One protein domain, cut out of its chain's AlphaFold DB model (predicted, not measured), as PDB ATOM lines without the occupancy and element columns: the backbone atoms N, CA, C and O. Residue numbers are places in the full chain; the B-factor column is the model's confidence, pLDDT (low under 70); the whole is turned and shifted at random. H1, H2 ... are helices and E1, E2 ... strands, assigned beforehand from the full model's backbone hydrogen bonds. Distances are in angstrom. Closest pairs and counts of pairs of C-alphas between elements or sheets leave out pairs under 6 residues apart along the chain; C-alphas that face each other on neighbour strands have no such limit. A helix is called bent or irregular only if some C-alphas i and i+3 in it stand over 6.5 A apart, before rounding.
ATOM      1  N   LYS A 248      42.506 -11.578  22.545       69.75
ATOM      2  CA  LYS A 248      41.103 -11.168  22.358       69.75
ATOM      3  C   LYS A 248      40.137 -12.069  23.138       69.75
ATOM      4  O   LYS A 248      39.235 -11.536  23.770       69.75
ATOM      5  N   LEU A 249      40.335 -13.388  23.177       73.31
ATOM      6  CA  LEU A 249      39.521 -14.290  24.018       73.31
ATOM      7  C   LEU A 249      39.724 -14.039  25.530       73.31
ATOM      8  O   LEU A 249      38.810 -14.178  26.329       73.31
ATOM      9  N   GLU A 250      40.910 -13.598  25.945       80.06
ATOM     10  CA  GLU A 250      41.187 -13.212  27.336       80.06
ATOM     11  C   GLU A 250      40.664 -11.806  27.701       80.06
ATOM     12  O   GLU A 250      40.690 -11.431  28.874       80.06
ATOM     13  N   LEU A 251      40.227 -11.001  26.724       82.31
ATOM     14  CA  LEU A 251      39.903  -9.584  26.921       82.31
ATOM     15  C   LEU A 251      38.774  -9.329  27.937       82.31
ATOM     16  O   LEU A 251      38.985  -8.475  28.797       82.31
ATOM     17  N   PRO A 252      37.630 -10.046  27.935       86.81
ATOM     18  CA  PRO A 252      36.556  -9.761  28.883       86.81
ATOM     19  C   PRO A 252      37.004  -9.985  30.330       86.81
ATOM     20  O   PRO A 252      36.770  -9.130  31.177       86.81
ATOM     21  N   LEU A 253      37.761 -11.059  30.602       87.44
ATOM     22  CA  LEU A 253      38.368 -11.291  31.920       87.44
ATOM     23  C   LEU A 253      39.335 -10.169  32.319       87.44
ATOM     24  O   LEU A 253      39.371  -9.771  33.480       87.44
ATOM     25  N   ARG A 254      40.116  -9.640  31.368       86.19
ATOM     26  CA  ARG A 254      41.040  -8.518  31.612       86.19
ATOM     27  C   ARG A 254      40.283  -7.243  31.996       86.19
ATOM     28  O   ARG A 254      40.728  -6.558  32.915       86.19
ATOM     29  N   VAL A 255      39.126  -6.985  31.385       88.00
ATOM     30  CA  VAL A 255      38.245  -5.871  31.768       88.00
ATOM     31  C   VAL A 255      37.647  -6.093  33.162       88.00
ATOM     32  O   VAL A 255      37.746  -5.187  33.984       88.00
ATOM     33  N   LEU A 256      37.143  -7.295  33.493       90.44
ATOM     34  CA  LEU A 256      36.660  -7.612  34.853       90.44
ATOM     35  C   LEU A 256      37.721  -7.319  35.926       90.44
ATOM     36  O   LEU A 256      37.430  -6.691  36.941       90.44
ATOM     37  N   ILE A 257      38.965  -7.746  35.682       89.12
ATOM     38  CA  ILE A 257      40.106  -7.513  36.578       89.12
ATOM     39  C   ILE A 257      40.339  -6.010  36.792       89.12
ATOM     40  O   ILE A 257      40.618  -5.593  37.914       89.12
ATOM     41  N   ALA A 258      40.211  -5.187  35.749       87.69
ATOM     42  CA  ALA A 258      40.344  -3.738  35.869       87.69
ATOM     43  C   ALA A 258      39.152  -3.077  36.577       87.69
ATOM     44  O   ALA A 258      39.377  -2.160  37.359       87.69
ATOM     45  N   CYS A 259      37.920  -3.561  36.383       89.44
ATOM     46  CA  CYS A 259      36.760  -3.098  37.150       89.44
ATOM     47  C   CYS A 259      36.956  -3.349  38.650       89.44
ATOM     48  O   CYS A 259      36.849  -2.415  39.437       89.44
ATOM     49  N   ILE A 260      37.333  -4.572  39.045       88.81
ATOM     50  CA  ILE A 260      37.576  -4.905  40.458       88.81
ATOM     51  C   ILE A 260      38.731  -4.063  41.021       88.81
ATOM     52  O   ILE A 260      38.572  -3.434  42.061       88.81
ATOM     53  N   ASN A 261      39.862  -3.973  40.314       87.31
ATOM     54  CA  ASN A 261      41.015  -3.179  40.763       87.31
ATOM     55  C   ASN A 261      40.740  -1.663  40.839       87.31
ATOM     56  O   ASN A 261      41.490  -0.958  41.509       87.31
ATOM     57  N   ALA A 262      39.717  -1.158  40.144       85.06
ATOM     58  CA  ALA A 262      39.298   0.242  40.187       85.06
ATOM     59  C   ALA A 262      38.178   0.515  41.210       85.06
ATOM     60  O   ALA A 262      37.899   1.680  41.495       85.06
ATOM     61  N   HIS A 263      37.536  -0.521  41.761       85.56
ATOM     62  CA  HIS A 263      36.417  -0.364  42.688       85.56
ATOM     63  C   HIS A 263      36.903   0.025  44.102       85.56
ATOM     64  O   HIS A 263      37.836  -0.607  44.615       85.56
ATOM     65  N   PRO A 264      36.284   1.016  44.779       79.44
ATOM     66  CA  PRO A 264      36.735   1.487  46.093       79.44
ATOM     67  C   PRO A 264      36.895   0.382  47.148       79.44
ATOM     68  O   PRO A 264      37.860   0.405  47.905       79.44
ATOM     69  N   ASP A 265      36.030  -0.633  47.133       77.44
ATOM     70  CA  ASP A 265      36.023  -1.709  48.139       77.44
ATOM     71  C   ASP A 265      37.127  -2.775  47.946       77.44
ATOM     72  O   ASP A 265      37.290  -3.671  48.775       77.44
ATOM     73  N   HIS A 266      37.890  -2.707  46.846       74.62
ATOM     74  CA  HIS A 266      38.849  -3.745  46.432       74.62
ATOM     75  C   HIS A 266      40.244  -3.202  46.054       74.62
ATOM     76  O   HIS A 266      41.154  -3.963  45.727       74.62
ATOM     77  N   THR A 267      40.456  -1.885  46.136       60.00
ATOM     78  CA  THR A 267      41.625  -1.171  45.573       60.00
ATOM     79  C   THR A 267      42.977  -1.414  46.267       60.00
ATOM     80  O   THR A 267      43.979  -0.847  45.831       60.00
ATOM     81  N   SER A 268      43.075  -2.199  47.351       57.03
ATOM     82  CA  SER A 268      44.356  -2.354  48.088       57.03
ATOM     83  C   SER A 268      44.597  -3.660  48.860       57.03
ATOM     84  O   SER A 268      45.751  -3.939  49.186       57.03
ATOM     85  N   SER A 269      43.579  -4.466  49.173       57.88
ATOM     86  CA  SER A 269      43.713  -5.632  50.072       57.88
ATOM     87  C   SER A 269      43.520  -6.998  49.402       57.88
ATOM     88  O   SER A 269      43.942  -8.008  49.961       57.88
ATOM     89  N   THR A 270      42.909  -7.057  48.216       69.31
ATOM     90  CA  THR A 270      42.457  -8.308  47.584       69.31
ATOM     91  C   THR A 270      43.366  -8.804  46.453       69.31
ATOM     92  O   THR A 270      43.696  -8.085  45.512       69.31
ATOM     93  N   ARG A 271      43.736 -10.086  46.517       80.06
ATOM     94  CA  ARG A 271      44.485 -10.863  45.523       80.06
ATOM     95  C   ARG A 271      43.511 -11.591  44.588       80.06
ATOM     96  O   ARG A 271      42.737 -12.441  45.023       80.06
ATOM     97  N   LEU A 272      43.596 -11.322  43.286       86.19
ATOM     98  CA  LEU A 272      42.801 -12.016  42.267       86.19
ATOM     99  C   LEU A 272      43.465 -13.329  41.823       86.19
ATOM    100  O   LEU A 272      44.645 -13.346  41.463       86.19
ATOM    101  N   THR A 273      42.698 -14.424  41.790       87.81
ATOM    102  CA  THR A 273      43.127 -15.718  41.224       87.81
ATOM    103  C   THR A 273      42.362 -15.994  39.927       87.81
ATOM    104  O   THR A 273      41.145 -15.862  39.877       87.81
ATOM    105  N   ILE A 274      43.078 -16.372  38.862       87.81
ATOM    106  CA  ILE A 274      42.510 -16.585  37.519       87.81
ATOM    107  C   ILE A 274      42.925 -17.965  37.006       87.81
ATOM    108  O   ILE A 274      44.125 -18.265  36.955       87.81
ATOM    109  N   LEU A 275      41.948 -18.767  36.598       86.81
ATOM    110  CA  LEU A 275      42.119 -20.033  35.890       86.81
ATOM    111  C   LEU A 275      42.090 -19.723  34.386       86.81
ATOM    112  O   LEU A 275      41.089 -19.238  33.856       86.81
ATOM    113  N   TRP A 276      43.224 -19.906  33.709       80.88
ATOM    114  CA  TRP A 276      43.414 -19.464  32.323       80.88
ATOM    115  C   TRP A 276      43.079 -20.552  31.294       80.88
ATOM    116  O   TRP A 276      42.928 -20.210  30.122       80.88
ATOM    117  N   LYS A 277      42.942 -21.832  31.678       78.00
ATOM    118  CA  LYS A 277      42.474 -22.883  30.752       78.00
ATOM    119  C   LYS A 277      40.947 -22.878  30.658       78.00
ATOM    120  O   LYS A 277      40.428 -22.920  29.548       78.00
ATOM    121  N   THR A 278      40.233 -22.765  31.785       82.75
ATOM    122  CA  THR A 278      38.756 -22.661  31.806       82.75
ATOM    123  C   THR A 278      38.207 -21.234  31.782       82.75
ATOM    124  O   THR A 278      37.001 -21.053  31.944       82.75
ATOM    125  N   LEU A 279      39.072 -20.227  31.593       87.38
ATOM    126  CA  LEU A 279      38.716 -18.801  31.535       87.38
ATOM    127  C   LEU A 279      37.788 -18.382  32.691       87.38
ATOM    128  O   LEU A 279      36.686 -17.867  32.492       87.38
ATOM    129  N   THR A 280      38.231 -18.656  33.919       89.19
ATOM    130  CA  THR A 280      37.447 -18.481  35.149       89.19
ATOM    131  C   THR A 280      38.153 -17.530  36.115       89.19
ATOM    132  O   THR A 280      39.348 -17.671  36.387       89.19
ATOM    133  N   LEU A 281      37.415 -16.558  36.641       92.75
ATOM    134  CA  LEU A 281      37.858 -15.606  37.654       92.75
ATOM    135  C   LEU A 281      37.344 -16.065  39.021       92.75
ATOM    136  O   LEU A 281      36.134 -16.159  39.236       92.75
ATOM    137  N   MET A 282      38.268 -16.358  39.933       92.12
ATOM    138  CA  MET A 282      37.938 -16.731  41.308       92.12
ATOM    139  C   MET A 282      37.563 -15.495  42.131       92.12
ATOM    140  O   MET A 282      37.969 -14.378  41.803       92.12
ATOM    141  N   GLU A 283      36.838 -15.716  43.223       88.88
ATOM    142  CA  GLU A 283      36.563 -14.710  44.251       88.88
ATOM    143  C   GLU A 283      37.868 -14.043  44.759       88.88
ATOM    144  O   GLU A 283      38.871 -14.743  44.969       88.88
ATOM    145  N   PRO A 284      37.913 -12.706  44.941       87.31
ATOM    146  CA  PRO A 284      39.085 -12.019  45.474       87.31
ATOM    147  C   PRO A 284      39.290 -12.358  46.958       87.31
ATOM    148  O   PRO A 284      38.420 -12.107  47.787       87.31
ATOM    149  N   ALA A 285      40.469 -12.869  47.312       82.69
ATOM    150  CA  ALA A 285      40.834 -13.203  48.693       82.69
ATOM    151  C   ALA A 285      41.936 -12.268  49.213       82.69
ATOM    152  O   ALA A 285      42.708 -11.730  48.425       82.69
ATOM    153  N   ALA A 286      42.061 -12.071  50.528       77.19
ATOM    154  CA  ALA A 286      43.174 -11.289  51.095       77.19
ATOM    155  C   ALA A 286      44.547 -11.963  50.858       77.19
ATOM    156  O   ALA A 286      45.589 -11.319  50.720       77.19
ATOM    157  N   ASP A 287      44.525 -13.289  50.786       78.56
ATOM    158  CA  ASP A 287      45.646 -14.213  50.726       78.56
ATOM    159  C   ASP A 287      45.674 -15.003  49.405       78.56
ATOM    160  O   ASP A 287      44.712 -15.038  48.637       78.56
ATOM    161  N   LEU A 288      46.808 -15.648  49.115       75.88
ATOM    162  CA  LEU A 288      46.965 -16.517  47.940       75.88
ATOM    163  C   LEU A 288      46.917 -18.013  48.278       75.88
ATOM    164  O   LEU A 288      47.161 -18.823  47.382       75.88
ATOM    165  N   GLU A 289      46.557 -18.391  49.503       81.50
ATOM    166  CA  GLU A 289      46.565 -19.785  49.958       81.50
ATOM    167  C   GLU A 289      45.460 -20.627  49.298       81.50
ATOM    168  O   GLU A 289      44.580 -20.118  48.592       81.50
ATOM    169  N   PHE A 290      45.551 -21.948  49.444       82.94
ATOM    170  CA  PHE A 290      44.528 -22.870  48.962       82.94
ATOM    171  C   PHE A 290      43.402 -22.984  49.994       82.94
ATOM    172  O   PHE A 290      43.663 -23.190  51.177       82.94
ATOM    173  N   LYS A 291      42.159 -22.862  49.530       83.25
ATOM    174  CA  LYS A 291      40.940 -22.917  50.341       83.25
ATOM    175  C   LYS A 291      39.956 -23.848  49.652       83.25
ATOM    176  O   LYS A 291      39.695 -23.675  48.463       83.25
ATOM    177  N   GLU A 292      39.451 -24.845  50.372       81.25
ATOM    178  CA  GLU A 292      38.528 -25.830  49.794       81.25
ATOM    179  C   GLU A 292      37.147 -25.221  49.521       81.25
ATOM    180  O   GLU A 292      36.487 -25.574  48.547       81.25
ATOM    181  N   ASP A 293      36.738 -24.241  50.325       83.31
ATOM    182  CA  ASP A 293      35.479 -23.507  50.222       83.31
ATOM    183  C   ASP A 293      35.509 -22.358  49.192       83.31
ATOM    184  O   ASP A 293      34.573 -21.557  49.147       83.31
ATOM    185  N   ALA A 294      36.550 -22.282  48.354       85.06
ATOM    186  CA  ALA A 294      36.713 -21.248  47.335       85.06
ATOM    187  C   ALA A 294      35.579 -21.242  46.293       85.06
ATOM    188  O   ALA A 294      35.074 -22.294  45.888       85.06
ATOM    189  N   LYS A 295      35.237 -20.041  45.809       89.56
ATOM    190  CA  LYS A 295      34.168 -19.776  44.835       89.56
ATOM    191  C   LYS A 295      34.694 -19.032  43.607       89.56
ATOM    192  O   LYS A 295      35.743 -18.386  43.657       89.56
ATOM    193  N   ALA A 296      33.942 -19.086  42.509       90.25
ATOM    194  CA  ALA A 296      34.190 -18.272  41.323       90.25
ATOM    195  C   ALA A 296      33.183 -17.122  41.195       90.25
ATOM    196  O   ALA A 296      32.005 -17.279  41.501       90.25
ATOM    197  N   TRP A 297      33.668 -15.974  40.717       92.56
ATOM    198  CA  TRP A 297      32.870 -14.773  40.449       92.56
ATOM    199  C   TRP A 297      32.485 -14.638  38.972       92.56
ATOM    200  O   TRP A 297      31.447 -14.050  38.673       92.56
ATOM    201  N   ALA A 298      33.290 -15.168  38.040       93.00
ATOM    202  CA  ALA A 298      32.946 -15.171  36.615       93.00
ATOM    203  C   ALA A 298      33.549 -16.340  35.827       93.00
ATOM    204  O   ALA A 298      34.660 -16.784  36.124       93.00
ATOM    205  N   ARG A 299      32.866 -16.781  34.764       91.81
ATOM    206  CA  ARG A 299      33.393 -17.743  33.781       91.81
ATOM    207  C   ARG A 299      32.967 -17.381  32.365       91.81
ATOM    208  O   ARG A 299      31.834 -16.973  32.128       91.81
ATOM    209  N   LEU A 300      33.895 -17.539  31.427       86.81
ATOM    210  CA  LEU A 300      33.729 -17.152  30.032       86.81
ATOM    211  C   LEU A 300      33.721 -18.388  29.126       86.81
ATOM    212  O   LEU A 300      34.682 -19.158  29.091       86.81
ATOM    213  N   PHE A 301      32.628 -18.560  28.391       83.19
ATOM    214  CA  PHE A 301      32.384 -19.654  27.458       83.19
ATOM    215  C   PHE A 301      32.374 -19.142  26.017       83.19
ATOM    216  O   PHE A 301      32.006 -17.995  25.757       83.19
ATOM    217  N   TYR A 302      32.737 -20.023  25.084       79.44
ATOM    218  CA  TYR A 302      32.739 -19.749  23.651       79.44
ATOM    219  C   TYR A 302      32.095 -20.893  22.876       79.44
ATOM    220  O   TYR A 302      32.482 -22.050  23.046       79.44
ATOM    221  N   SER A 303      31.144 -20.549  22.015       73.88
ATOM    222  CA  SER A 303      30.352 -21.468  21.198       73.88
ATOM    223  C   SER A 303      30.410 -21.081  19.715       73.88
ATOM    224  O   SER A 303      30.867 -19.997  19.338       73.88
ATOM    225  N   SER A 304      29.965 -22.001  18.859       65.81
ATOM    226  CA  SER A 304      29.655 -21.724  17.456       65.81
ATOM    227  C   SER A 304      28.191 -22.082  17.229       65.81
ATOM    228  O   SER A 304      27.822 -23.251  17.311       65.81
ATOM    229  N   GLU A 305      27.359 -21.076  16.991       62.50
ATOM    230  CA  GLU A 305      25.902 -21.180  16.922       62.50
ATOM    231  C   GLU A 305      25.442 -20.643  15.566       62.50
ATOM    232  O   GLU A 305      25.725 -19.500  15.206       62.50
ATOM    233  N   ASN A 306      24.775 -21.482  14.767       58.41
ATOM    234  CA  ASN A 306      24.315 -21.140  13.411       58.41
ATOM    235  C   ASN A 306      25.419 -20.552  12.497       58.41
ATOM    236  O   ASN A 306      25.159 -19.712  11.639       58.41
ATOM    237  N   GLY A 307      26.675 -20.973  12.693       51.91
ATOM    238  CA  GLY A 307      27.839 -20.474  11.950       51.91
ATOM    239  C   GLY A 307      28.400 -19.127  12.428       51.91
ATOM    240  O   GLY A 307      29.413 -18.680  11.891       51.91
ATOM    241  N   LYS A 308      27.804 -18.496  13.448       51.47
ATOM    242  CA  LYS A 308      28.411 -17.384  14.190       51.47
ATOM    243  C   LYS A 308      29.240 -17.924  15.353       51.47
ATOM    244  O   LYS A 308      28.817 -18.843  16.043       51.47
ATOM    245  N   PHE A 309      30.385 -17.306  15.626       65.38
ATOM    246  CA  PHE A 309      31.075 -17.478  16.906       65.38
ATOM    247  C   PHE A 309      30.406 -16.568  17.947       65.38
ATOM    248  O   PHE A 309      30.085 -15.426  17.615       65.38
ATOM    249  N   VAL A 310      30.180 -17.054  19.169       74.38
ATOM    250  CA  VAL A 310      29.466 -16.325  20.237       74.38
ATOM    251  C   VAL A 310      30.205 -16.500  21.568       74.38
ATOM    252  O   VAL A 310      30.820 -17.540  21.818       74.38
ATOM    253  N   GLY A 311      30.185 -15.470  22.418       79.00
ATOM    254  CA  GLY A 311      30.708 -15.524  23.783       79.00
ATOM    255  C   GLY A 311      29.603 -15.400  24.832       79.00
ATOM    256  O   GLY A 311      28.750 -14.521  24.728       79.00
ATOM    257  N   ARG A 312      29.664 -16.220  25.883       86.75
ATOM    258  CA  ARG A 312      28.787 -16.139  27.062       86.75
ATOM    259  C   ARG A 312      29.637 -15.937  28.312       86.75
ATOM    260  O   ARG A 312      30.453 -16.788  28.653       86.75
ATOM    261  N   LEU A 313      29.452 -14.806  28.981       88.25
ATOM    262  CA  LEU A 313      30.112 -14.448  30.231       88.25
ATOM    263  C   LEU A 313      29.119 -14.593  31.385       88.25
ATOM    264  O   LEU A 313      28.207 -13.783  31.525       88.25
ATOM    265  N   GLU A 314      29.311 -15.610  32.215       91.62
ATOM    266  CA  GLU A 314      28.534 -15.805  33.438       91.62
ATOM    267  C   GLU A 314      29.204 -15.065  34.598       91.62
ATOM    268  O   GLU A 314      30.424 -15.155  34.753       91.62
ATOM    269  N   VAL A 315      28.424 -14.328  35.394       91.94
ATOM    270  CA  VAL A 315      28.890 -13.531  36.544       91.94
ATOM    271  C   VAL A 315      27.979 -13.711  37.759       91.94
ATOM    272  O   VAL A 315      26.764 -13.840  37.608       91.94
ATOM    273  N   THR A 316      28.544 -13.684  38.968       93.38
ATOM    274  CA  THR A 316      27.746 -13.652  40.205       93.38
ATOM    275  C   THR A 316      27.117 -12.274  40.440       93.38
ATOM    276  O   THR A 316      27.475 -11.282  39.795       93.38
ATOM    277  N   GLN A 317      26.161 -12.197  41.368       90.25
ATOM    278  CA  GLN A 317      25.455 -10.957  41.701       90.25
ATOM    279  C   GLN A 317      26.390  -9.870  42.253       90.25
ATOM    280  O   GLN A 317      26.241  -8.698  41.910       90.25
ATOM    281  N   GLU A 318      27.364 -10.257  43.073       89.19
ATOM    282  CA  GLU A 318      28.338  -9.375  43.720       89.19
ATOM    283  C   GLU A 318      29.227  -8.701  42.669       89.19
ATOM    284  O   GLU A 318      29.354  -7.476  42.635       89.19
ATOM    285  N   LEU A 319      29.770  -9.489  41.735       89.69
ATOM    286  CA  LEU A 319      30.541  -8.944  40.624       89.69
ATOM    287  C   LEU A 319      29.660  -8.100  39.694       89.69
ATOM    288  O   LEU A 319      30.086  -7.028  39.276       89.69
ATOM    289  N   PHE A 320      28.426  -8.523  39.397       89.81
ATOM    290  CA  PHE A 320      27.516  -7.740  38.556       89.81
ATOM    291  C   PHE A 320      27.232  -6.343  39.140       89.81
ATOM    292  O   PHE A 320      27.132  -5.380  38.380       89.81
ATOM    293  N   GLN A 321      27.190  -6.192  40.468       89.25
ATOM    294  CA  GLN A 321      27.106  -4.878  41.122       89.25
ATOM    295  C   GLN A 321      28.372  -4.034  40.893       89.25
ATOM    296  O   GLN A 321      28.255  -2.877  40.495       89.25
ATOM    297  N   VAL A 322      29.570  -4.615  41.041       88.81
ATOM    298  CA  VAL A 322      30.858  -3.939  40.764       88.81
ATOM    299  C   VAL A 322      30.980  -3.500  39.296       88.81
ATOM    300  O   VAL A 322      31.514  -2.431  39.011       88.81
ATOM    301  N   LEU A 323      30.467  -4.285  38.342       89.38
ATOM    302  CA  LEU A 323      30.499  -3.922  36.916       89.38
ATOM    303  C   LEU A 323      29.583  -2.738  36.579       89.38
ATOM    304  O   LEU A 323      29.936  -1.916  35.730       89.38
ATOM    305  N   ASN A 324      28.436  -2.646  37.254       89.69
ATOM    306  CA  ASN A 324      27.444  -1.586  37.073       89.69
ATOM    307  C   ASN A 324      27.633  -0.404  38.047       89.69
ATOM    308  O   ASN A 324      26.761   0.461  38.129       89.69
ATOM    309  N   SER A 325      28.754  -0.332  38.775       89.62
ATOM    310  CA  SER A 325      29.071   0.835  39.602       89.62
ATOM    311  C   SER A 325      29.286   2.081  38.735       89.62
ATOM    312  O   SER A 325      29.589   1.991  37.540       89.62
ATOM    313  N   ALA A 326      29.208   3.262  39.351       86.44
ATOM    314  CA  ALA A 326      29.590   4.509  38.691       86.44
ATOM    315  C   ALA A 326      31.059   4.456  38.201       86.44
ATOM    316  O   ALA A 326      31.898   3.834  38.865       86.44
ATOM    317  N   PRO A 327      31.393   5.099  37.065       85.69
ATOM    318  CA  PRO A 327      32.765   5.168  36.564       85.69
ATOM    319  C   PRO A 327      33.656   6.016  37.484       85.69
ATOM    320  O   PRO A 327      33.221   7.022  38.045       85.69
ATOM    321  N   THR A 328      34.939   5.667  37.584       79.62
ATOM    322  CA  THR A 328      35.905   6.397  38.431       79.62
ATOM    323  C   THR A 328      36.335   7.749  37.856       79.62
ATOM    324  O   THR A 328      36.867   8.587  38.580       79.62
ATOM    325  N   THR A 329      36.081   7.991  36.567       73.31
ATOM    326  CA  THR A 329      36.261   9.295  35.913       73.31
ATOM    327  C   THR A 329      34.957   9.694  35.217       73.31
ATOM    328  O   THR A 329      34.524   8.951  34.330       73.31
ATOM    329  N   PRO A 330      34.333  10.842  35.550       62.72
ATOM    330  CA  PRO A 330      33.092  11.264  34.909       62.72
ATOM    331  C   PRO A 330      33.342  11.612  33.435       62.72
ATOM    332  O   PRO A 330      34.034  12.577  33.118       62.72
ATOM    333  N   HIS A 331      32.762  10.820  32.536       62.88
ATOM    334  CA  HIS A 331      32.793  11.022  31.088       62.88
ATOM    335  C   HIS A 331      31.372  10.807  30.545       62.88
ATOM    336  O   HIS A 331      30.745   9.824  30.939       62.88
ATOM    337  N   PRO A 332      30.840  11.676  29.664       60.88
ATOM    338  CA  PRO A 332      29.429  11.629  29.258       60.88
ATOM    339  C   PRO A 332      29.029  10.363  28.481       60.88
ATOM    340  O   PRO A 332      27.843  10.107  28.321       60.88
ATOM    341  N   GLU A 333      30.001   9.577  28.013       62.03
ATOM    342  CA  GLU A 333      29.796   8.333  27.255       62.03
ATOM    343  C   GLU A 333      30.012   7.058  28.099       62.03
ATOM    344  O   GLU A 333      29.970   5.950  27.569       62.03
ATOM    345  N   HIS A 334      30.290   7.186  29.403       75.44
ATOM    346  CA  HIS A 334      30.533   6.052  30.301       75.44
ATOM    347  C   HIS A 334      29.452   5.986  31.385       75.44
ATOM    348  O   HIS A 334      29.553   6.658  32.406       75.44
ATOM    349  N   GLU A 335      28.430   5.153  31.183       77.56
ATOM    350  CA  GLU A 335      27.351   4.967  32.168       77.56
ATOM    351  C   GLU A 335      27.780   4.072  33.346       77.56
ATOM    352  O   GLU A 335      27.275   4.221  34.456       77.56
ATOM    353  N   THR A 336      28.734   3.159  33.120       87.06
ATOM    354  CA  THR A 336      29.190   2.157  34.099       87.06
ATOM    355  C   THR A 336      30.712   2.014  34.134       87.06
ATOM    356  O   THR A 336      31.412   2.295  33.153       87.06
ATOM    357  N   LEU A 337      31.237   1.502  35.251       86.56
ATOM    358  CA  LEU A 337      32.647   1.140  35.401       86.56
ATOM    359  C   LEU A 337      33.079   0.065  34.386       86.56
ATOM    360  O   LEU A 337      34.187   0.145  33.854       86.56
ATOM    361  N   TRP A 338      32.209  -0.895  34.048       87.81
ATOM    362  CA  TRP A 338      32.452  -1.850  32.960       87.81
ATOM    363  C   TRP A 338      32.694  -1.159  31.614       87.81
ATOM    364  O   TRP A 338      33.713  -1.426  30.979       87.81
ATOM    365  N   MET A 339      31.828  -0.225  31.200       82.44
ATOM    366  CA  MET A 339      32.011   0.523  29.945       82.44
ATOM    367  C   MET A 339      33.314   1.331  29.944       82.44
ATOM    368  O   MET A 339      34.061   1.288  28.967       82.44
ATOM    369  N   GLN A 340      33.624   2.016  31.051       84.62
ATOM    370  CA  GLN A 340      34.858   2.794  31.206       84.62
ATOM    371  C   GLN A 340      36.110   1.917  31.020       84.62
ATOM    372  O   GLN A 340      36.995   2.261  30.235       84.62
ATOM    373  N   GLN A 341      36.193   0.777  31.718       85.44
ATOM    374  CA  GLN A 341      37.362  -0.109  31.647       85.44
ATOM    375  C   GLN A 341      37.428  -0.885  30.322       85.44
ATOM    376  O   GLN A 341      38.521  -1.116  29.800       85.44
ATOM    377  N   TRP A 342      36.280  -1.238  29.734       84.12
ATOM    378  CA  TRP A 342      36.207  -1.854  28.407       84.12
ATOM    379  C   TRP A 342      36.764  -0.912  27.336       84.12
ATOM    380  O   TRP A 342      37.673  -1.289  26.594       84.12
ATOM    381  N   ASN A 343      36.293   0.338  27.307       76.38
ATOM    382  CA  ASN A 343      36.773   1.346  26.363       76.38
ATOM    383  C   ASN A 343      38.263   1.651  26.568       76.38
ATOM    384  O   ASN A 343      39.012   1.678  25.593       76.38
ATOM    385  N   ALA A 344      38.724   1.782  27.817       75.62
ATOM    386  CA  ALA A 344      40.142   1.984  28.117       75.62
ATOM    387  C   ALA A 344      41.033   0.831  27.608       75.62
ATOM    388  O   ALA A 344      42.106   1.082  27.060       75.62
ATOM    389  N   MET A 345      40.596  -0.431  27.729       75.00
ATOM    390  CA  MET A 345      41.371  -1.588  27.253       75.00
ATOM    391  C   MET A 345      41.302  -1.829  25.744       75.00
ATOM    392  O   MET A 345      42.270  -2.329  25.170       75.00
ATOM    393  N   VAL A 346      40.176  -1.516  25.100       70.12
ATOM    394  CA  VAL A 346      39.985  -1.729  23.656       70.12
ATOM    395  C   VAL A 346      40.572  -0.581  22.836       70.12
ATOM    396  O   VAL A 346      41.205  -0.825  21.810       70.12
ATOM    397  N   TRP A 347      40.368   0.656  23.290       62.75
ATOM    398  CA  TRP A 347      40.627   1.868  22.516       62.75
ATOM    399  C   TRP A 347      41.730   2.765  23.085       62.75
ATOM    400  O   TRP A 347      42.075   3.732  22.416       62.75
ATOM    401  N   GLY A 348      42.286   2.469  24.269       60.34
ATOM    402  CA  GLY A 348      43.154   3.347  25.076       60.34
ATOM    403  C   GLY A 348      43.957   4.409  24.314       60.34
ATOM    404  O   GLY A 348      43.655   5.590  24.424       60.34
ATOM    405  N   SER A 349      44.927   4.013  23.484       50.84
ATOM    406  CA  SER A 349      45.790   4.969  22.763       50.84
ATOM    407  C   SER A 349      45.090   5.788  21.666       50.84
ATOM    408  O   SER A 349      45.586   6.850  21.302       50.84
ATOM    409  N   SER A 350      43.959   5.329  21.125       51.81
ATOM    410  CA  SER A 350      43.088   6.147  20.268       51.81
ATOM    411  C   SER A 350      42.238   7.094  21.113       51.81
ATOM    412  O   SER A 350      42.181   8.278  20.811       51.81
ATOM    413  N   PHE A 351      41.672   6.610  22.221       53.94
ATOM    414  CA  PHE A 351      40.871   7.405  23.152       53.94
ATOM    415  C   PHE A 351      41.678   8.547  23.803       53.94
ATOM    416  O   PHE A 351      41.175   9.658  23.938       53.94
ATOM    417  N   GLU A 352      42.954   8.321  24.128       55.94
ATOM    418  CA  GLU A 352      43.900   9.356  24.575       55.94
ATOM    419  C   GLU A 352      44.127  10.443  23.506       55.94
ATOM    420  O   GLU A 352      44.182  11.632  23.830       55.94
ATOM    421  N   LEU A 353      44.222  10.060  22.227       54.31
ATOM    422  CA  LEU A 353      44.367  10.998  21.106       54.31
ATOM    423  C   LEU A 353      43.065  11.758  20.815       54.31
ATOM    424  O   LEU A 353      43.112  12.962  20.560       54.31
ATOM    425  N   ASP A 354      41.915  11.091  20.902       54.12
ATOM    426  CA  ASP A 354      40.597  11.700  20.716       54.12
ATOM    427  C   ASP A 354      40.279  12.683  21.858       54.12
ATOM    428  O   ASP A 354      39.816  13.796  21.597       54.12
ATOM    429  N   GLN A 355      40.627  12.356  23.113       56.78
ATOM    430  CA  GLN A 355      40.585  13.314  24.226       56.78
ATOM    431  C   GLN A 355      41.530  14.500  24.001       56.78
ATOM    432  O   GLN A 355      41.146  15.643  24.260       56.78
ATOM    433  N   ALA A 356      42.743  14.269  23.484       57.75
ATOM    434  CA  ALA A 356      43.678  15.346  23.170       57.75
ATOM    435  C   ALA A 356      43.163  16.267  22.045       57.75
ATOM    436  O   ALA A 356      43.301  17.490  22.155       57.75
ATOM    437  N   GLU A 357      42.525  15.737  20.991       53.59
ATOM    438  CA  GLU A 357      41.874  16.571  19.968       53.59
ATOM    439  C   GLU A 357      40.625  17.285  20.520       53.59
ATOM    440  O   GLU A 357      40.437  18.467  20.231       53.59
ATOM    441  N   PRO A 398      35.129  -9.173  17.888       51.22
ATOM    442  CA  PRO A 398      34.826  -9.877  16.635       51.22
ATOM    443  C   PRO A 398      33.618 -10.835  16.708       51.22
ATOM    444  O   PRO A 398      33.468 -11.677  15.825       51.22
ATOM    445  N   PHE A 399      32.805 -10.752  17.762       62.81
ATOM    446  CA  PHE A 399      31.609 -11.556  17.998       62.81
ATOM    447  C   PHE A 399      30.748 -10.952  19.120       62.81
ATOM    448  O   PHE A 399      31.216 -10.136  19.918       62.81
ATOM    449  N   GLU A 400      29.492 -11.390  19.193       66.81
ATOM    450  CA  GLU A 400      28.521 -10.994  20.218       66.81
ATOM    451  C   GLU A 400      28.892 -11.619  21.583       66.81
ATOM    452  O   GLU A 400      29.166 -12.818  21.670       66.81
ATOM    453  N   LEU A 401      28.924 -10.805  22.648       78.19
ATOM    454  CA  LEU A 401      29.237 -11.226  24.021       78.19
ATOM    455  C   LEU A 401      28.013 -11.023  24.923       78.19
ATOM    456  O   LEU A 401      27.701  -9.896  25.306       78.19
ATOM    457  N   GLN A 402      27.336 -12.112  25.283       82.00
ATOM    458  CA  GLN A 402      26.228 -12.096  26.233       82.00
ATOM    459  C   GLN A 402      26.767 -12.118  27.669       82.00
ATOM    460  O   GLN A 402      27.513 -13.029  28.026       82.00
ATOM    461  N   VAL A 403      26.366 -11.160  28.506       84.38
ATOM    462  CA  VAL A 403      26.620 -11.196  29.958       84.38
ATOM    463  C   VAL A 403      25.381 -11.754  30.659       84.38
ATOM    464  O   VAL A 403      24.270 -11.292  30.405       84.38
ATOM    465  N   VAL A 404      25.564 -12.760  31.515       85.62
ATOM    466  CA  VAL A 404      24.491 -13.499  32.195       85.62
ATOM    467  C   VAL A 404      24.763 -13.513  33.697       85.62
ATOM    468  O   VAL A 404      25.795 -14.013  34.137       85.62
ATOM    469  N   GLN A 405      23.831 -12.989  34.493       87.38
ATOM    470  CA  GLN A 405      23.898 -13.097  35.950       87.38
ATOM    471  C   GLN A 405      23.451 -14.500  36.392       87.38
ATOM    472  O   GLN A 405      22.395 -14.976  35.974       87.38
ATOM    473  N   VAL A 406      24.242 -15.151  37.247       86.38
ATOM    474  CA  VAL A 406      23.978 -16.487  37.805       86.38
ATOM    475  C   VAL A 406      24.120 -16.485  39.331       86.38
ATOM    476  O   VAL A 406      24.778 -15.616  39.902       86.38
ATOM    477  N   SER A 407      23.505 -17.458  40.006       84.25
ATOM    478  CA  SER A 407      23.567 -17.601  41.471       84.25
ATOM    479  C   SER A 407      24.912 -18.133  41.979       84.25
ATOM    480  O   SER A 407      25.320 -17.802  43.088       84.25
ATOM    481  N   ALA A 408      25.604 -18.945  41.179       85.00
ATOM    482  CA  ALA A 408      26.957 -19.426  41.435       85.00
ATOM    483  C   ALA A 408      27.645 -19.771  40.105       85.00
ATOM    484  O   ALA A 408      26.983 -20.163  39.145       85.00
ATOM    485  N   VAL A 409      28.973 -19.658  40.054       88.00
ATOM    486  CA  VAL A 409      29.781 -19.982  38.869       88.00
ATOM    487  C   VAL A 409      30.592 -21.253  39.125       88.00
ATOM    488  O   VAL A 409      31.328 -21.335  40.106       88.00
ATOM    489  N   ALA A 410      30.491 -22.237  38.229       85.44
ATOM    490  CA  ALA A 410      31.261 -23.476  38.325       85.44
ATOM    491  C   ALA A 410      32.693 -23.303  37.783       85.44
ATOM    492  O   ALA A 410      32.884 -22.750  36.698       85.44
ATOM    493  N   TYR A 411      33.698 -23.849  38.468       85.50
ATOM    494  CA  TYR A 411      35.119 -23.793  38.099       85.50
ATOM    495  C   TYR A 411      35.772 -25.186  38.081       85.50
ATOM    496  O   TYR A 411      35.283 -26.113  38.719       85.50
ATOM    497  N   CYS A 412      36.879 -25.352  37.346       87.69
ATOM    498  CA  CYS A 412      37.633 -26.613  37.324       87.69
ATOM    499  C   CYS A 412      38.499 -26.755  38.583       87.69
ATOM    500  O   CYS A 412      39.375 -25.924  38.846       87.69
ATOM    501  N   TRP A 413      38.275 -27.827  39.343       86.81
ATOM    502  CA  TRP A 413      38.981 -28.078  40.601       86.81
ATOM    503  C   TRP A 413      40.469 -28.393  40.397       86.81
ATOM    504  O   TRP A 413      41.328 -27.831  41.080       86.81
ATOM    505  N   ASP A 414      40.796 -29.235  39.415       83.88
ATOM    506  CA  ASP A 414      42.180 -29.636  39.147       83.88
ATOM    507  C   ASP A 414      43.027 -28.485  38.571       83.88
ATOM    508  O   ASP A 414      44.222 -28.409  38.874       83.88
ATOM    509  N   GLU A 415      42.430 -27.531  37.834       87.06
ATOM    510  CA  GLU A 415      43.138 -26.294  37.461       87.06
ATOM    511  C   GLU A 415      43.397 -25.405  38.687       87.06
ATOM    512  O   GLU A 415      44.490 -24.852  38.796       87.06
ATOM    513  N   LEU A 416      42.458 -25.292  39.639       87.06
ATOM    514  CA  LEU A 416      42.701 -24.561  40.890       87.06
ATOM    515  C   LEU A 416      43.829 -25.211  41.710       87.06
ATOM    516  O   LEU A 416      44.702 -24.501  42.212       87.06
ATOM    517  N   CYS A 417      43.861 -26.545  41.789       85.81
ATOM    518  CA  CYS A 417      44.920 -27.286  42.476       85.81
ATOM    519  C   CYS A 417      46.297 -27.069  41.828       85.81
ATOM    520  O   CYS A 417      47.268 -26.806  42.540       85.81
ATOM    521  N   ASP A 418      46.394 -27.104  40.492       84.19
ATOM    522  CA  ASP A 418      47.631 -26.748  39.775       84.19
ATOM    523  C   ASP A 418      48.002 -25.269  39.971       84.19
ATOM    524  O   ASP A 418      49.164 -24.942  40.209       84.19
ATOM    525  N   LYS A 419      47.021 -24.357  39.936       85.38
ATOM    526  CA  LYS A 419      47.232 -22.912  40.117       85.38
ATOM    527  C   LYS A 419      47.783 -22.560  41.500       85.38
ATOM    528  O   LYS A 419      48.516 -21.580  41.629       85.38
ATOM    529  N   LYS A 420      47.414 -23.344  42.516       86.19
ATOM    530  CA  LYS A 420      47.831 -23.208  43.919       86.19
ATOM    531  C   LYS A 420      48.990 -24.148  44.296       86.19
ATOM    532  O   LYS A 420      49.439 -24.112  45.434       86.19
ATOM    533  N   ASN A 421      49.496 -24.944  43.346       85.00
ATOM    534  CA  ASN A 421      50.582 -25.916  43.518       85.00
ATOM    535  C   ASN A 421      50.334 -26.963  44.632       85.00
ATOM    536  O   ASN A 421      51.244 -27.314  45.381       85.00
ATOM    537  N   VAL A 422      49.100 -27.474  44.727       85.44
ATOM    538  CA  VAL A 422      48.671 -28.513  45.688       85.44
ATOM    539  C   VAL A 422      48.243 -29.807  44.969       85.44
ATOM    540  O   VAL A 422      47.070 -30.184  44.988       85.44
ATOM    541  N   PRO A 423      49.166 -30.520  44.289       81.25
ATOM    542  CA  PRO A 423      48.827 -31.687  43.467       81.25
ATOM    543  C   PRO A 423      48.164 -32.837  44.246       81.25
ATOM    544  O   PRO A 423      47.468 -33.648  43.643       81.25
ATOM    545  N   GLN A 424      48.329 -32.893  45.570       83.19
ATOM    546  CA  GLN A 424      47.703 -33.878  46.459       83.19
ATOM    547  C   GLN A 424      46.174 -33.727  46.538       83.19
ATOM    548  O   GLN A 424      45.483 -34.683  46.877       83.19
ATOM    549  N   GLN A 425      45.639 -32.536  46.238       82.81
ATOM    550  CA  GLN A 425      44.206 -32.251  46.336       82.81
ATOM    551  C   GLN A 425      43.416 -32.505  45.052       82.81
ATOM    552  O   GLN A 425      42.189 -32.391  45.060       82.81
ATOM    553  N   LYS A 426      44.088 -32.912  43.975       82.81
ATOM    554  CA  LYS A 426      43.455 -33.261  42.701       82.81
ATOM    555  C   LYS A 426      42.468 -34.425  42.807       82.81
ATOM    556  O   LYS A 426      42.500 -35.215  43.755       82.81
ATOM    557  N   VAL A 427      41.608 -34.515  41.797       79.38
ATOM    558  CA  VAL A 427      40.723 -35.653  41.509       79.38
ATOM    559  C   VAL A 427      41.219 -36.434  40.282       79.38
ATOM    560  O   VAL A 427      40.998 -37.638  40.204       79.38
ATOM    561  N   GLY A 428      41.967 -35.795  39.373       75.62
ATOM    562  CA  GLY A 428      42.589 -36.433  38.207       75.62
ATOM    563  C   GLY A 428      41.836 -36.234  36.889       75.62
ATOM    564  O   GLY A 428      42.369 -36.591  35.840       75.62
ATOM    565  N   ASP A 429      40.647 -35.629  36.924       74.88
ATOM    566  CA  ASP A 429      39.891 -35.219  35.741       74.88
ATOM    567  C   ASP A 429      39.774 -33.688  35.662       74.88
ATOM    568  O   ASP A 429      39.391 -33.009  36.615       74.88
ATOM    569  N   TYR A 430      40.090 -33.150  34.485       72.12
ATOM    570  CA  TYR A 430      39.974 -31.732  34.154       72.12
ATOM    571  C   TYR A 430      38.559 -31.332  33.691       72.12
ATOM    572  O   TYR A 430      38.260 -30.137  33.634       72.12
ATOM    573  N   GLY A 431      37.691 -32.299  33.365       66.38
ATOM    574  CA  GLY A 431      36.269 -32.081  33.090       66.38
ATOM    575  C   GLY A 431      35.461 -31.741  34.347       66.38
ATOM    576  O   GLY A 431      34.579 -30.882  34.289       66.38
ATOM    577  N   CYS A 432      35.816 -32.345  35.486       69.62
ATOM    578  CA  CYS A 432      35.204 -32.103  36.794       69.62
ATOM    579  C   CYS A 432      35.167 -30.606  37.163       69.62
ATOM    580  O   CYS A 432      36.180 -29.986  37.511       69.62
ATOM    581  N   CYS A 433      33.961 -30.036  37.133       77.69
ATOM    582  CA  CYS A 433      33.675 -28.688  37.613       77.69
ATOM    583  C   CYS A 433      32.937 -28.739  38.960       77.69
ATOM    584  O   CYS A 433      32.127 -29.631  39.196       77.69
ATOM    585  N   THR A 434      33.189 -27.759  39.823       83.56
ATOM    586  CA  THR A 434      32.532 -27.584  41.127       83.56
ATOM    587  C   THR A 434      32.125 -26.123  41.321       83.56
ATOM    588  O   THR A 434      32.715 -25.232  40.713       83.56
ATOM    589  N   PHE A 435      31.119 -25.864  42.156       83.62
ATOM    590  CA  PHE A 435      30.754 -24.507  42.585       83.62
ATOM    591  C   PHE A 435      31.472 -24.103  43.883       83.62
ATOM    592  O   PHE A 435      31.771 -22.926  44.082       83.62
ATOM    593  N   GLN A 436      31.745 -25.080  44.755       82.31
ATOM    594  CA  GLN A 436      32.420 -24.933  46.043       82.31
ATOM    595  C   GLN A 436      32.822 -26.330  46.549       82.31
ATOM    596  O   GLN A 436      32.041 -27.269  46.404       82.31
ATOM    597  N   GLY A 437      33.995 -26.485  47.171       81.19
ATOM    598  CA  GLY A 437      34.436 -27.779  47.703       81.19
ATOM    599  C   GLY A 437      34.979 -28.746  46.647       81.19
ATOM    600  O   GLY A 437      34.716 -28.624  45.446       81.19
ATOM    601  N   LYS A 438      35.741 -29.742  47.116       80.38
ATOM    602  CA  LYS A 438      36.299 -30.810  46.280       80.38
ATOM    603  C   LYS A 438      35.165 -31.630  45.647       80.38
ATOM    604  O   LYS A 438      34.341 -32.152  46.399       80.38
ATOM    605  N   PRO A 439      35.110 -31.789  44.310       75.12
ATOM    606  CA  PRO A 439      34.083 -32.613  43.688       75.12
ATOM    607  C   PRO A 439      34.262 -34.074  44.118       75.12
ATOM    608  O   PRO A 439      35.362 -34.628  44.051       75.12
ATOM    609  N   ALA A 440      33.177 -34.684  44.592       59.66
ATOM    610  CA  ALA A 440      33.167 -36.085  44.989       59.66
ATOM    611  C   ALA A 440      33.210 -37.000  43.748       59.66
ATOM    612  O   ALA A 440      32.589 -36.672  42.733       59.66
ATOM    613  N   PRO A 441      33.891 -38.160  43.805       54.31
ATOM    614  CA  PRO A 441      33.723 -39.182  42.778       54.31
ATOM    615  C   PRO A 441      32.264 -39.685  42.792       54.31
ATOM    616  O   PRO A 441      31.698 -39.836  43.878       54.31
ATOM    617  N   PRO A 442      31.640 -39.963  41.632       50.53
ATOM    618  CA  PRO A 442      30.261 -40.446  41.583       50.53
ATOM    619  C   PRO A 442      30.163 -41.815  42.266       50.53
ATOM    620  O   PRO A 442      30.845 -42.761  41.870       50.53
TER     621      PRO A 442
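Overview. This is residues 248 to 357 and 398 to 442 of the 1028 residues of the protein "Ribonuclease H" of Symbiodinium microadriaticum (UniProt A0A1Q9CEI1). A twisted four-stranded sheet, with the long hairpin of E2 and E3 in it, has H1 and H2 over one face, and H3a crosses H1 on the side away from the sheet. The arm H3b lies at one end of the longest axis, and H4 with the loop-rich residues 420 to 442 at the other. The 155 printed residues hold four named helices and four named strands, in the order H1, E1, E2, E3, H2, H3, E4, H4; the sheet is mixed, in the order E1, E2, E3, E4. The class is mixed, helices and strands, though under half of the residues are in named elements. The whole is compact, with a radius of gyration of the C-alphas of 17.1 A and spans of 60 by 44 by 26 A.

Arrangement. H1, residues 251 to 262, is on the sheet over E2, residues 296 to 305, at a height of 10.8 A, and runs along the strands, at 21 degrees to E2 on the local plane. E1, residues 280 to 282, E2 and E3, residues 308 to 315, form a meander, each strand the antiparallel neighbour of the one before: N 281 and O 298 are 2.8 A apart, and N 301 and O 312 2.8 A, within hydrogen-bond range. H2, residues 317 to 323, stands up from the sheet at 51 degrees on the same face as H1, giving two layers, helices on one face of a sheet. H1 touches H2 with residues 256 to 260 alone, about perpendicular at 85 degrees; the closest C-alphas, of Cys 259 and Leu 323, are 6.3 A apart. H3, residues 337 to 357, was assigned as one helix by its hydrogen bonds but is bent, with C-alphas 346 and 349 8.9 A apart; its arms H3a, residues 337 to 346, and H3b, residues 349 to 357, stand about perpendicular at 78 degrees. H3a touches H1 at a steep tilt of 52 degrees, opposite ways, with the closest C-alphas, of Val 255 and Trp 342, 5.6 A apart. E4, residues 400 to 405, is parallel to E3, with N 313 and O 402 2.8 A apart, within hydrogen-bond range. H4, residues 413 to 419, touches no helix and is not on the sheet. Every O i to N i+4 pair is within hydrogen-bond range in H1, H2, H3a and H4, and 4 of 5 in H3b.

Along the chain. H1 begins at C-alpha 251 (39.903, -9.584, 26.921) and is 16.5 A long. E2 is 25.9 A long, E3 22.7 A and E4 16.5 A. H4 ends at C-alpha 419 (47.232, -22.912, 40.117).

Size, cuts and confidence. The two C-alphas farthest apart, of Glu 357 and Pro 442, are 62.1 A apart. Residues 358 to 397 are not printed, and C-alphas 357 and 398 are 27.6 A apart across the cut. The links H1 to E1, E1 to E2 and H2 to H3 are long. The mean pLDDT of the printed part is 78.6; 34 residues are under 70, among them 304 to 309 and 347 to 357.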